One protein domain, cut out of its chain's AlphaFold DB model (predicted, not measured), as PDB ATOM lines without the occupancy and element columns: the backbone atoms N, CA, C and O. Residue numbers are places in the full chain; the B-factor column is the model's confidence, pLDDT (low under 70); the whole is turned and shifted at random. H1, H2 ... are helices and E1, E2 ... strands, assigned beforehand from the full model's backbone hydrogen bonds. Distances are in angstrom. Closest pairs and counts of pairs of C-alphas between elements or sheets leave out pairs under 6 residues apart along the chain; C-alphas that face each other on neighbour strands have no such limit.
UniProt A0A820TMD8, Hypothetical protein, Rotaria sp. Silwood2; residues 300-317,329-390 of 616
ATOM      1  N   LYS A 300     -13.256  49.358  56.238       79.81
ATOM      2  CA  LYS A 300     -11.930  49.007  56.770       79.81
ATOM      3  C   LYS A 300     -11.781  49.278  58.272       79.81
ATOM      4  O   LYS A 300     -10.717  49.024  58.825       79.81
ATOM      5  N   SER A 301     -12.806  49.811  58.932       76.69
ATOM      6  CA  SER A 301     -12.768  50.198  60.346       76.69
ATOM      7  C   SER A 301     -13.891  49.527  61.124       76.69
ATOM      8  O   SER A 301     -14.995  49.366  60.611       76.69
ATOM      9  N   ILE A 302     -13.624  49.182  62.380       74.50
ATOM     10  CA  ILE A 302     -14.618  48.628  63.300       74.50
ATOM     11  C   ILE A 302     -14.765  49.541  64.513       74.50
ATOM     12  O   ILE A 302     -13.778  50.087  65.002       74.50
ATOM     13  N   VAL A 303     -15.990  49.678  65.017       76.56
ATOM     14  CA  VAL A 303     -16.247  50.326  66.306       76.56
ATOM     15  C   VAL A 303     -16.350  49.230  67.356       76.56
ATOM     16  O   VAL A 303     -17.218  48.362  67.267       76.56
ATOM     17  N   LEU A 304     -15.442  49.244  68.330       77.94
ATOM     18  CA  LEU A 304     -15.405  48.268  69.414       77.94
ATOM     19  C   LEU A 304     -15.836  48.941  70.720       77.94
ATOM     20  O   LEU A 304     -15.129  49.805  71.229       77.94
ATOM     21  N   GLN A 305     -16.977  48.529  71.270       76.12
ATOM     22  CA  GLN A 305     -17.387  48.910  72.619       76.12
ATOM     23  C   GLN A 305     -16.776  47.911  73.606       76.12
ATOM     24  O   GLN A 305     -17.062  46.714  73.527       76.12
ATOM     25  N   ILE A 306     -15.936  48.393  74.520       76.56
ATOM     26  CA  ILE A 306     -15.393  47.599  75.627       76.56
ATOM     27  C   ILE A 306     -15.989  48.140  76.919       76.56
ATOM     28  O   ILE A 306     -15.961  49.344  77.149       76.56
ATOM     29  N   ASP A 307     -16.508  47.250  77.751       70.75
ATOM     30  CA  ASP A 307     -17.060  47.594  79.052       70.75
ATOM     31  C   ASP A 307     -16.638  46.559  80.108       70.75
ATOM     32  O   ASP A 307     -16.251  45.421  79.806       70.75
ATOM     33  N   PHE A 308     -16.665  46.986  81.365       73.12
ATOM     34  CA  PHE A 308     -16.464  46.138  82.525       73.12
ATOM     35  C   PHE A 308     -17.829  45.809  83.124       73.12
ATOM     36  O   PHE A 308     -18.430  46.601  83.846       73.12
ATOM     37  N   SER A 309     -18.307  44.591  82.882       63.22
ATOM     38  CA  SER A 309     -19.650  44.158  83.270       63.22
ATOM     39  C   SER A 309     -19.783  43.820  84.766       63.22
ATOM     40  O   SER A 309     -20.626  42.993  85.115       63.22
ATOM     41  N   GLU A 310     -19.014  44.449  85.656       69.31
ATOM     42  CA  GLU A 310     -18.920  44.173  87.098       69.31
ATOM     43  C   GLU A 310     -18.409  42.758  87.437       69.31
ATOM     44  O   GLU A 310     -18.667  41.772  86.738       69.31
ATOM     45  N   ASN A 311     -17.771  42.618  88.600       78.56
ATOM     46  CA  ASN A 311     -17.320  41.322  89.095       78.56
ATOM     47  C   ASN A 311     -18.488  40.353  89.351       78.56
ATOM     48  O   ASN A 311     -19.479  40.678  90.012       78.56
ATOM     49  N   PHE A 312     -18.347  39.115  88.885       77.06
ATOM     50  CA  PHE A 312     -19.227  38.017  89.251       77.06
ATOM     51  C   PHE A 312     -18.785  37.419  90.588       77.06
ATOM     52  O   PHE A 312     -17.664  36.930  90.729       77.06
ATOM     53  N   ARG A 313     -19.676  37.437  91.582       77.06
ATOM     54  CA  ARG A 313     -19.439  36.796  92.881       77.06
ATOM     55  C   ARG A 313     -19.663  35.291  92.754       77.06
ATOM     56  O   ARG A 313     -20.795  34.866  92.524       77.06
ATOM     57  N   THR A 314     -18.613  34.497  92.939       76.44
ATOM     58  CA  THR A 314     -18.739  33.035  92.988       76.44
ATOM     59  C   THR A 314     -19.421  32.638  94.288       76.44
ATOM     60  O   THR A 314     -19.083  33.205  95.324       76.44
ATOM     61  N   LYS A 315     -20.360  31.691  94.249       67.50
ATOM     62  CA  LYS A 315     -21.042  31.174  95.442       67.50
ATOM     63  C   LYS A 315     -21.221  29.663  95.343       67.50
ATOM     64  O   LYS A 315     -21.558  29.168  94.267       67.50
ATOM     65  N   TYR A 316     -21.066  28.951  96.450       65.81
ATOM     66  CA  TYR A 316     -21.556  27.587  96.584       65.81
ATOM     67  C   TYR A 316     -23.072  27.582  96.787       65.81
ATOM     68  O   TYR A 316     -23.697  28.573  97.164       65.81
ATOM     69  N   GLN A 317     -23.679  26.448  96.467       51.38
ATOM     70  CA  GLN A 317     -25.126  26.300  96.477       51.38
ATOM     71  C   GLN A 317     -25.709  26.148  97.888       51.38
ATOM     72  O   GLN A 317     -26.775  26.695  98.156       51.38
ATOM     73  N   GLN A 329     -14.094  36.406  93.423       81.12
ATOM     74  CA  GLN A 329     -14.753  37.166  92.374       81.12
ATOM     75  C   GLN A 329     -14.085  36.860  91.041       81.12
ATOM     76  O   GLN A 329     -12.867  36.722  90.973       81.12
ATOM     77  N   ALA A 330     -14.890  36.742  89.991       79.19
ATOM     78  CA  ALA A 330     -14.411  36.682  88.622       79.19
ATOM     79  C   ALA A 330     -14.670  38.037  87.960       79.19
ATOM     80  O   ALA A 330     -15.815  38.490  87.911       79.19
ATOM     81  N   ALA A 331     -13.615  38.682  87.466       81.12
ATOM     82  CA  ALA A 331     -13.748  39.887  86.661       81.12
ATOM     83  C   ALA A 331     -14.308  39.526  85.283       81.12
ATOM     84  O   ALA A 331     -13.857  38.567  84.657       81.12
ATOM     85  N   VAL A 332     -15.310  40.277  84.824       76.06
ATOM     86  CA  VAL A 332     -15.960  40.045  83.530       76.06
ATOM     87  C   VAL A 332     -15.804  41.294  82.677       76.06
ATOM     88  O   VAL A 332     -16.416  42.322  82.957       76.06
ATOM     89  N   PHE A 333     -15.012  41.175  81.617       79.31
ATOM     90  CA  PHE A 333     -14.879  42.193  80.581       79.31
ATOM     91  C   PHE A 333     -15.684  41.768  79.358       79.31
ATOM     92  O   PHE A 333     -15.659  40.600  78.964       79.31
ATOM     93  N   ASN A 334     -16.404  42.706  78.755       73.31
ATOM     94  CA  ASN A 334     -17.116  42.481  77.508       73.31
ATOM     95  C   ASN A 334     -16.574  43.409  76.430       73.31
ATOM     96  O   ASN A 334     -16.495  44.614  76.620       73.31
ATOM     97  N   ALA A 335     -16.257  42.831  75.278       76.56
ATOM     98  CA  ALA A 335     -15.946  43.565  74.067       76.56
ATOM     99  C   ALA A 335     -16.986  43.208  73.005       76.56
ATOM    100  O   ALA A 335     -17.316  42.035  72.810       76.56
ATOM    101  N   MET A 336     -17.514  44.217  72.325       71.81
ATOM    102  CA  MET A 336     -18.483  44.046  71.258       71.81
ATOM    103  C   MET A 336     -18.096  44.875  70.048       71.81
ATOM    104  O   MET A 336     -17.883  46.078  70.146       71.81
ATOM    105  N   VAL A 337     -18.090  44.228  68.884       71.25
ATOM    106  CA  VAL A 337     -18.019  44.925  67.601       71.25
ATOM    107  C   VAL A 337     -19.411  45.455  67.260       71.25
ATOM    108  O   VAL A 337     -20.347  44.684  67.017       71.25
ATOM    109  N   CYS A 338     -19.553  46.774  67.265       64.62
ATOM    110  CA  CYS A 338     -20.769  47.481  66.897       64.62
ATOM    111  C   CYS A 338     -20.749  47.751  65.385       64.62
ATOM    112  O   CYS A 338     -19.796  48.316  64.855       64.62
ATOM    113  N   GLY A 339     -21.792  47.305  64.681       56.62
ATOM    114  CA  GLY A 339     -21.979  47.538  63.245       56.62
ATOM    115  C   GLY A 339     -23.228  48.372  62.962       56.62
ATOM    116  O   GLY A 339     -24.018  48.635  63.874       56.62
ATOM    117  N   TYR A 340     -23.436  48.737  61.693       44.53
ATOM    118  CA  TYR A 340     -24.588  49.527  61.237       44.53
ATOM    119  C   TYR A 340     -25.916  48.978  61.795       44.53
ATOM    120  O   TYR A 340     -26.267  47.814  61.581       44.53
ATOM    121  N   GLY A 341     -26.647  49.811  62.542       42.19
ATOM    122  CA  GLY A 341     -27.970  49.480  63.089       42.19
ATOM    123  C   GLY A 341     -27.998  48.526  64.293       42.19
ATOM    124  O   GLY A 341     -29.081  48.074  64.670       42.19
ATOM    125  N   ARG A 342     -26.854  48.196  64.914       44.84
ATOM    126  CA  ARG A 342     -26.809  47.458  66.192       44.84
ATOM    127  C   ARG A 342     -26.505  48.414  67.341       44.84
ATOM    128  O   ARG A 342     -25.636  49.276  67.221       44.84
ATOM    129  N   GLY A 343     -27.258  48.271  68.426       45.84
ATOM    130  CA  GLY A 343     -27.158  49.175  69.563       45.84
ATOM    131  C   GLY A 343     -25.986  48.906  70.509       45.84
ATOM    132  O   GLY A 343     -25.303  47.893  70.342       45.84
ATOM    133  N   THR A 344     -25.778  49.782  71.500       48.06
ATOM    134  CA  THR A 344     -24.922  49.508  72.671       48.06
ATOM    135  C   THR A 344     -25.430  48.268  73.405       48.06
ATOM    136  O   THR A 344     -26.640  48.025  73.504       48.06
ATOM    137  N   VAL A 345     -24.519  47.429  73.900       52.66
ATOM    138  CA  VAL A 345     -24.908  46.207  74.621       52.66
ATOM    139  C   VAL A 345     -24.297  46.192  76.013       52.66
ATOM    140  O   VAL A 345     -23.468  45.345  76.348       52.66
ATOM    141  N   ASP A 346     -24.828  47.080  76.852       49.56
ATOM    142  CA  ASP A 346     -24.583  47.194  78.302       49.56
ATOM    143  C   ASP A 346     -25.199  46.023  79.094       49.56
ATOM    144  O   ASP A 346     -25.822  46.153  80.147       49.56
ATOM    145  N   GLY A 347     -25.079  44.811  78.561       56.75
ATOM    146  CA  GLY A 347     -25.667  43.639  79.178       56.75
ATOM    147  C   GLY A 347     -25.164  42.315  78.645       56.75
ATOM    148  O   GLY A 347     -25.761  41.305  79.012       56.75
ATOM    149  N   VAL A 348     -24.132  42.268  77.785       65.94
ATOM    150  CA  VAL A 348     -23.550  40.983  77.343       65.94
ATOM    151  C   VAL A 348     -23.033  40.232  78.562       65.94
ATOM    152  O   VAL A 348     -23.476  39.114  78.829       65.94
ATOM    153  N   GLY A 349     -22.180  40.876  79.363       64.69
ATOM    154  CA  GLY A 349     -21.689  40.275  80.597       64.69
ATOM    155  C   GLY A 349     -22.829  40.023  81.587       64.69
ATOM    156  O   GLY A 349     -22.932  38.927  82.129       64.69
ATOM    157  N   GLY A 350     -23.795  40.939  81.716       63.62
ATOM    158  CA  GLY A 350     -25.025  40.712  82.483       63.62
ATOM    159  C   GLY A 350     -25.837  39.482  82.032       63.62
ATOM    160  O   GLY A 350     -26.383  38.762  82.872       63.62
ATOM    161  N   ALA A 351     -25.907  39.194  80.728       64.62
ATOM    162  CA  ALA A 351     -26.557  38.005  80.171       64.62
ATOM    163  C   ALA A 351     -25.795  36.742  80.542       64.62
ATOM    164  O   ALA A 351     -26.412  35.791  81.022       64.62
ATOM    165  N   VAL A 352     -24.476  36.740  80.336       70.31
ATOM    166  CA  VAL A 352     -23.611  35.604  80.668       70.31
ATOM    167  C   VAL A 352     -23.704  35.311  82.163       70.31
ATOM    168  O   VAL A 352     -24.087  34.203  82.537       70.31
ATOM    169  N   LYS A 353     -23.504  36.323  83.020       72.06
ATOM    170  CA  LYS A 353     -23.657  36.219  84.481       72.06
ATOM    171  C   LYS A 353     -25.018  35.632  84.862       72.06
ATOM    172  O   LYS A 353     -25.093  34.750  85.709       72.06
ATOM    173  N   ARG A 354     -26.106  36.070  84.217       67.88
ATOM    174  CA  ARG A 354     -27.469  35.583  84.496       67.88
ATOM    175  C   ARG A 354     -27.702  34.147  84.030       67.88
ATOM    176  O   ARG A 354     -28.442  33.424  84.692       67.88
ATOM    177  N   LEU A 355     -27.132  33.737  82.897       68.50
ATOM    178  CA  LEU A 355     -27.204  32.355  82.413       68.50
ATOM    179  C   LEU A 355     -26.446  31.417  83.352       68.50
ATOM    180  O   LEU A 355     -27.012  30.413  83.779       68.50
ATOM    181  N   VAL A 356     -25.226  31.800  83.733       70.38
ATOM    182  CA  VAL A 356     -24.412  31.063  84.703       70.38
ATOM    183  C   VAL A 356     -25.131  30.978  86.052       70.38
ATOM    184  O   VAL A 356     -25.342  29.885  86.568       70.38
ATOM    185  N   TRP A 357     -25.636  32.105  86.565       67.62
ATOM    186  CA  TRP A 357     -26.413  32.157  87.806       67.62
ATOM    187  C   TRP A 357     -27.647  31.250  87.770       67.62
ATOM    188  O   TRP A 357     -27.903  30.515  88.718       67.62
ATOM    189  N   LYS A 358     -28.418  31.261  86.674       61.09
ATOM    190  CA  LYS A 358     -29.580  30.371  86.515       61.09
ATOM    191  C   LYS A 358     -29.177  28.899  86.550       61.09
ATOM    192  O   LYS A 358     -29.885  28.116  87.173       61.09
ATOM    193  N   GLY A 359     -28.061  28.543  85.918       64.56
ATOM    194  CA  GLY A 359     -27.494  27.198  85.964       64.56
ATOM    195  C   GLY A 359     -27.107  26.758  87.373       64.56
ATOM    196  O   GLY A 359     -27.494  25.674  87.807       64.56
ATOM    197  N   MET A 360     -26.432  27.639  88.116       68.31
ATOM    198  CA  MET A 360     -26.077  27.407  89.520       68.31
ATOM    199  C   MET A 360     -27.324  27.219  90.390       68.31
ATOM    200  O   MET A 360     -27.450  26.225  91.100       68.31
ATOM    201  N   MET A 361     -28.302  28.125  90.285       58.69
ATOM    202  CA  MET A 361     -29.556  28.033  91.043       58.69
ATOM    203  C   MET A 361     -30.361  26.773  90.700       58.69
ATOM    204  O   MET A 361     -31.032  26.217  91.564       58.69
ATOM    205  N   ALA A 362     -30.272  26.297  89.456       59.56
ATOM    206  CA  ALA A 362     -30.947  25.094  88.982       59.56
ATOM    207  C   ALA A 362     -30.187  23.783  89.269       59.56
ATOM    208  O   ALA A 362     -30.606  22.747  88.756       59.56
ATOM    209  N   LYS A 363     -29.099  23.800  90.061       64.56
ATOM    210  CA  LYS A 363     -28.263  22.615  90.372       64.56
ATOM    211  C   LYS A 363     -27.577  21.995  89.146       64.56
ATOM    212  O   LYS A 363     -27.261  20.813  89.144       64.56
ATOM    213  N   GLN A 364     -27.351  22.775  88.090       66.31
ATOM    214  CA  GLN A 364     -26.766  22.270  86.841       66.31
ATOM    215  C   GLN A 364     -25.243  22.414  86.785       66.31
ATOM    216  O   GLN A 364     -24.607  21.769  85.957       66.31
ATOM    217  N   SER A 365     -24.652  23.280  87.614       74.94
ATOM    218  CA  SER A 365     -23.203  23.477  87.694       74.94
ATOM    219  C   SER A 365     -22.810  24.186  88.990       74.94
ATOM    220  O   SER A 365     -23.584  24.982  89.527       74.94
ATOM    221  N   ILE A 366     -21.597  23.913  89.472       79.44
ATOM    222  CA  ILE A 366     -20.977  24.578  90.620       79.44
ATOM    223  C   ILE A 366     -19.853  25.469  90.085       79.44
ATOM    224  O   ILE A 366     -18.937  24.979  89.430       79.44
ATOM    225  N   VAL A 367     -19.910  26.771  90.379       81.62
ATOM    226  CA  VAL A 367     -18.935  27.760  89.893       81.62
ATOM    227  C   VAL A 367     -18.152  28.345  91.063       81.62
ATOM    228  O   VAL A 367     -18.684  29.153  91.826       81.62
ATOM    229  N   ARG A 368     -16.884  27.940  91.207       80.19
ATOM    230  CA  ARG A 368     -16.038  28.272  92.375       80.19
ATOM    231  C   ARG A 368     -14.943  29.287  92.062       80.19
ATOM    232  O   ARG A 368     -14.386  29.908  92.963       80.19
ATOM    233  N   ASN A 369     -14.591  29.413  90.791       82.62
ATOM    234  CA  ASN A 369     -13.516  30.267  90.305       82.62
ATOM    235  C   ASN A 369     -13.821  30.722  88.865       82.62
ATOM    236  O   ASN A 369     -14.832  30.333  88.273       82.62
ATOM    237  N   ALA A 370     -12.952  31.567  88.309       83.94
ATOM    238  CA  ALA A 370     -13.119  32.103  86.962       83.94
ATOM    239  C   ALA A 370     -13.030  31.025  85.861       83.94
ATOM    240  O   ALA A 370     -13.720  31.152  84.851       83.94
ATOM    241  N   ASN A 371     -12.267  29.944  86.069       87.69
ATOM    242  CA  ASN A 371     -12.184  28.831  85.119       87.69
ATOM    243  C   ASN A 371     -13.502  28.036  85.064       87.69
ATOM    244  O   ASN A 371     -14.037  27.812  83.981       87.69
ATOM    245  N   ASP A 372     -14.078  27.685  86.222       87.38
ATOM    246  CA  ASP A 372     -15.394  27.030  86.306       87.38
ATOM    247  C   ASP A 372     -16.476  27.912  85.649       87.38
ATOM    248  O   ASP A 372     -17.343  27.420  84.921       87.38
ATOM    249  N   PHE A 373     -16.408  29.232  85.881       88.81
ATOM    250  CA  PHE A 373     -17.316  30.201  85.270       88.81
ATOM    251  C   PHE A 373     -17.194  30.176  83.749       88.81
ATOM    252  O   PHE A 373     -18.211  30.065  83.068       88.81
ATOM    253  N   ALA A 374     -15.971  30.265  83.219       89.62
ATOM    254  CA  ALA A 374     -15.724  30.279  81.785       89.62
ATOM    255  C   ALA A 374     -16.166  28.970  81.124       89.62
ATOM    256  O   ALA A 374     -16.896  29.014  80.139       89.62
ATOM    257  N   HIS A 375     -15.825  27.818  81.709       89.94
ATOM    258  CA  HIS A 375     -16.260  26.505  81.225       89.94
ATOM    259  C   HIS A 375     -17.782  26.415  81.101       89.94
ATOM    260  O   HIS A 375     -18.314  26.072  80.040       89.94
ATOM    261  N   TYR A 376     -18.503  26.759  82.172       86.94
ATOM    262  CA  TYR A 376     -19.958  26.690  82.151       86.94
ATOM    263  C   TYR A 376     -20.567  27.742  81.218       86.94
ATOM    264  O   TYR A 376     -21.498  27.438  80.470       86.94
ATOM    265  N   ALA A 377     -20.024  28.964  81.210       83.31
ATOM    266  CA  ALA A 377     -20.444  30.037  80.318       83.31
ATOM    267  C   ALA A 377     -20.315  29.629  78.844       83.31
ATOM    268  O   ALA A 377     -21.279  29.799  78.102       83.31
ATOM    269  N   THR A 378     -19.195  29.025  78.437       90.31
ATOM    270  CA  THR A 378     -18.980  28.510  77.073       90.31
ATOM    271  C   THR A 378     -20.045  27.483  76.686       90.31
ATOM    272  O   THR A 378     -20.592  27.539  75.584       90.31
ATOM    273  N   ALA A 379     -20.415  26.585  77.604       85.19
ATOM    274  CA  ALA A 379     -21.429  25.565  77.346       85.19
ATOM    275  C   ALA A 379     -22.846  26.150  77.160       85.19
ATOM    276  O   ALA A 379     -23.615  25.692  76.306       85.19
ATOM    277  N   VAL A 380     -23.218  27.167  77.950       77.69
ATOM    278  CA  VAL A 380     -24.591  27.713  77.960       77.69
ATOM    279  C   VAL A 380     -24.792  28.918  77.037       77.69
ATOM    280  O   VAL A 380     -25.895  29.124  76.520       77.69
ATOM    281  N   ALA A 381     -23.750  29.712  76.794       76.25
ATOM    282  CA  ALA A 381     -23.794  30.945  76.014       76.25
ATOM    283  C   ALA A 381     -23.339  30.716  74.564       76.25
ATOM    284  O   ALA A 381     -22.439  31.382  74.072       76.25
ATOM    285  N   LYS A 382     -24.030  29.826  73.836       77.06
ATOM    286  CA  LYS A 382     -23.674  29.354  72.473       77.06
ATOM    287  C   LYS A 382     -23.402  30.422  71.394       77.06
ATOM    288  O   LYS A 382     -22.966  30.075  70.307       77.06
ATOM    289  N   ASN A 383     -23.743  31.685  71.641       71.62
ATOM    290  CA  ASN A 383     -23.577  32.790  70.692       71.62
ATOM    291  C   ASN A 383     -22.587  33.863  71.195       71.62
ATOM    292  O   ASN A 383     -22.515  34.937  70.603       71.62
ATOM    293  N   ILE A 384     -21.907  33.624  72.318       76.75
ATOM    294  CA  ILE A 384     -20.938  34.540  72.918       76.75
ATOM    295  C   ILE A 384     -19.630  33.768  73.036       76.75
ATOM    296  O   ILE A 384     -19.588  32.725  73.682       76.75
ATOM    297  N   ASN A 385     -18.573  34.285  72.415       82.81
ATOM    298  CA  ASN A 385     -17.247  33.702  72.552       82.81
ATOM    299  C   ASN A 385     -16.701  34.076  73.929       82.81
ATOM    300  O   ASN A 385     -16.472  35.252  74.213       82.81
ATOM    301  N   ILE A 386     -16.541  33.076  74.786       86.06
ATOM    302  CA  ILE A 386     -15.965  33.244  76.115       86.06
ATOM    303  C   ILE A 386     -14.479  32.932  76.013       86.06
ATOM    304  O   ILE A 386     -14.099  31.837  75.608       86.06
ATOM    305  N   ILE A 387     -13.649  33.905  76.377       88.19
ATOM    306  CA  ILE A 387     -12.200  33.744  76.458       88.19
ATOM    307  C   ILE A 387     -11.845  33.746  77.939       88.19
ATOM    308  O   ILE A 387     -12.106  34.724  78.642       88.19
ATOM    309  N   PHE A 388     -11.301  32.631  78.419       89.38
ATOM    310  CA  PHE A 388     -10.699  32.567  79.743       89.38
ATOM    311  C   PHE A 388      -9.255  33.056  79.643       89.38
ATOM    312  O   PHE A 388      -8.536  32.640  78.740       89.38
ATOM    313  N   VAL A 389      -8.863  33.943  80.551       86.75
ATOM    314  CA  VAL A 389      -7.491  34.446  80.659       86.75
ATOM    315  C   VAL A 389      -6.980  34.038  82.031       86.75
ATOM    316  O   VAL A 389      -7.532  34.482  83.044       86.75
ATOM    317  N   ASP A 390      -5.972  33.166  82.070       87.25
ATOM    318  CA  ASP A 390      -5.421  32.679  83.329       87.25
ATOM    319  C   ASP A 390      -4.450  33.694  83.951       87.25
ATOM    320  O   ASP A 390      -3.849  34.535  83.278       87.25
TER     321      ASP A 390
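Overview. This is residues 300 to 317 and 329 to 390 of the 616 residues of the protein "Hypothetical protein" of Rotaria sp. Silwood2 (UniProt A0A820TMD8). A narrow two-stranded ribbon, E1 beside E2, makes one end of an elongated domain, and two helices, H1 and H2, packed nearly at right angles, make much of the other. The first residues of H1 meet E2, and a short antiparallel pairing, residues 312 to 313 with 329 to 330, lies beyond the named strands. The 80 printed residues hold E1, E2, H1 and H2 in that order, a mixed class with 37 residues in named elements, under half. The whole is only just compact, close to loose, with a radius of gyration of the C-alphas of 13.5 A and spans of 46 by 23 by 18 A.

Arrangement. E1, residues 303 to 308, and E2, residues 333 to 338, are antiparallel neighbours at 159 degrees, with N 305 and O 336 at 2.8 A and N 334 and O 307 at 2.9 A, within hydrogen-bond range. H1, residues 348 to 361, comes closest to E2 at the C-alphas of Gly 349 and Asn 334, 5.9 A apart. E1 and H1 are only just apart, the closest C-alphas being 8.1 A from each other. H2, residues 370 to 380, touches H1, and of H1 residues 352 to 356 alone touch H2; the closest C-alphas of the two helices, those of Val 356 and Ala 377, are 6.0 A apart. Their lines are about perpendicular, at 88 degrees. H2 is apart from E1 and E2. In H1 and H2 every O i to N i+4 pair is within hydrogen-bond range.

Along the chain. E1, 16.8 A long from first to last C-alpha, begins at C-alpha 303 (-16.247, 50.326, 66.306). E2 measures 15.8 A, H1 19.8 A and H2 15.2 A, ending at C-alpha 380 (-24.591, 27.713, 77.960).

Size, cuts and confidence. The C-alphas farthest apart, of Lys 300 and Gln 317, are 47.6 A from each other. Residues 318 to 328 are not printed, and C-alphas 317 and 329 stand 15.6 A apart across this cut, within the link from E1 to E2. The links E2 to H1 and H1 to H2 are short. The mean pLDDT of the printed part is 72.4, with 29 residues under 70, among them 338 to 351 and 357 to 364.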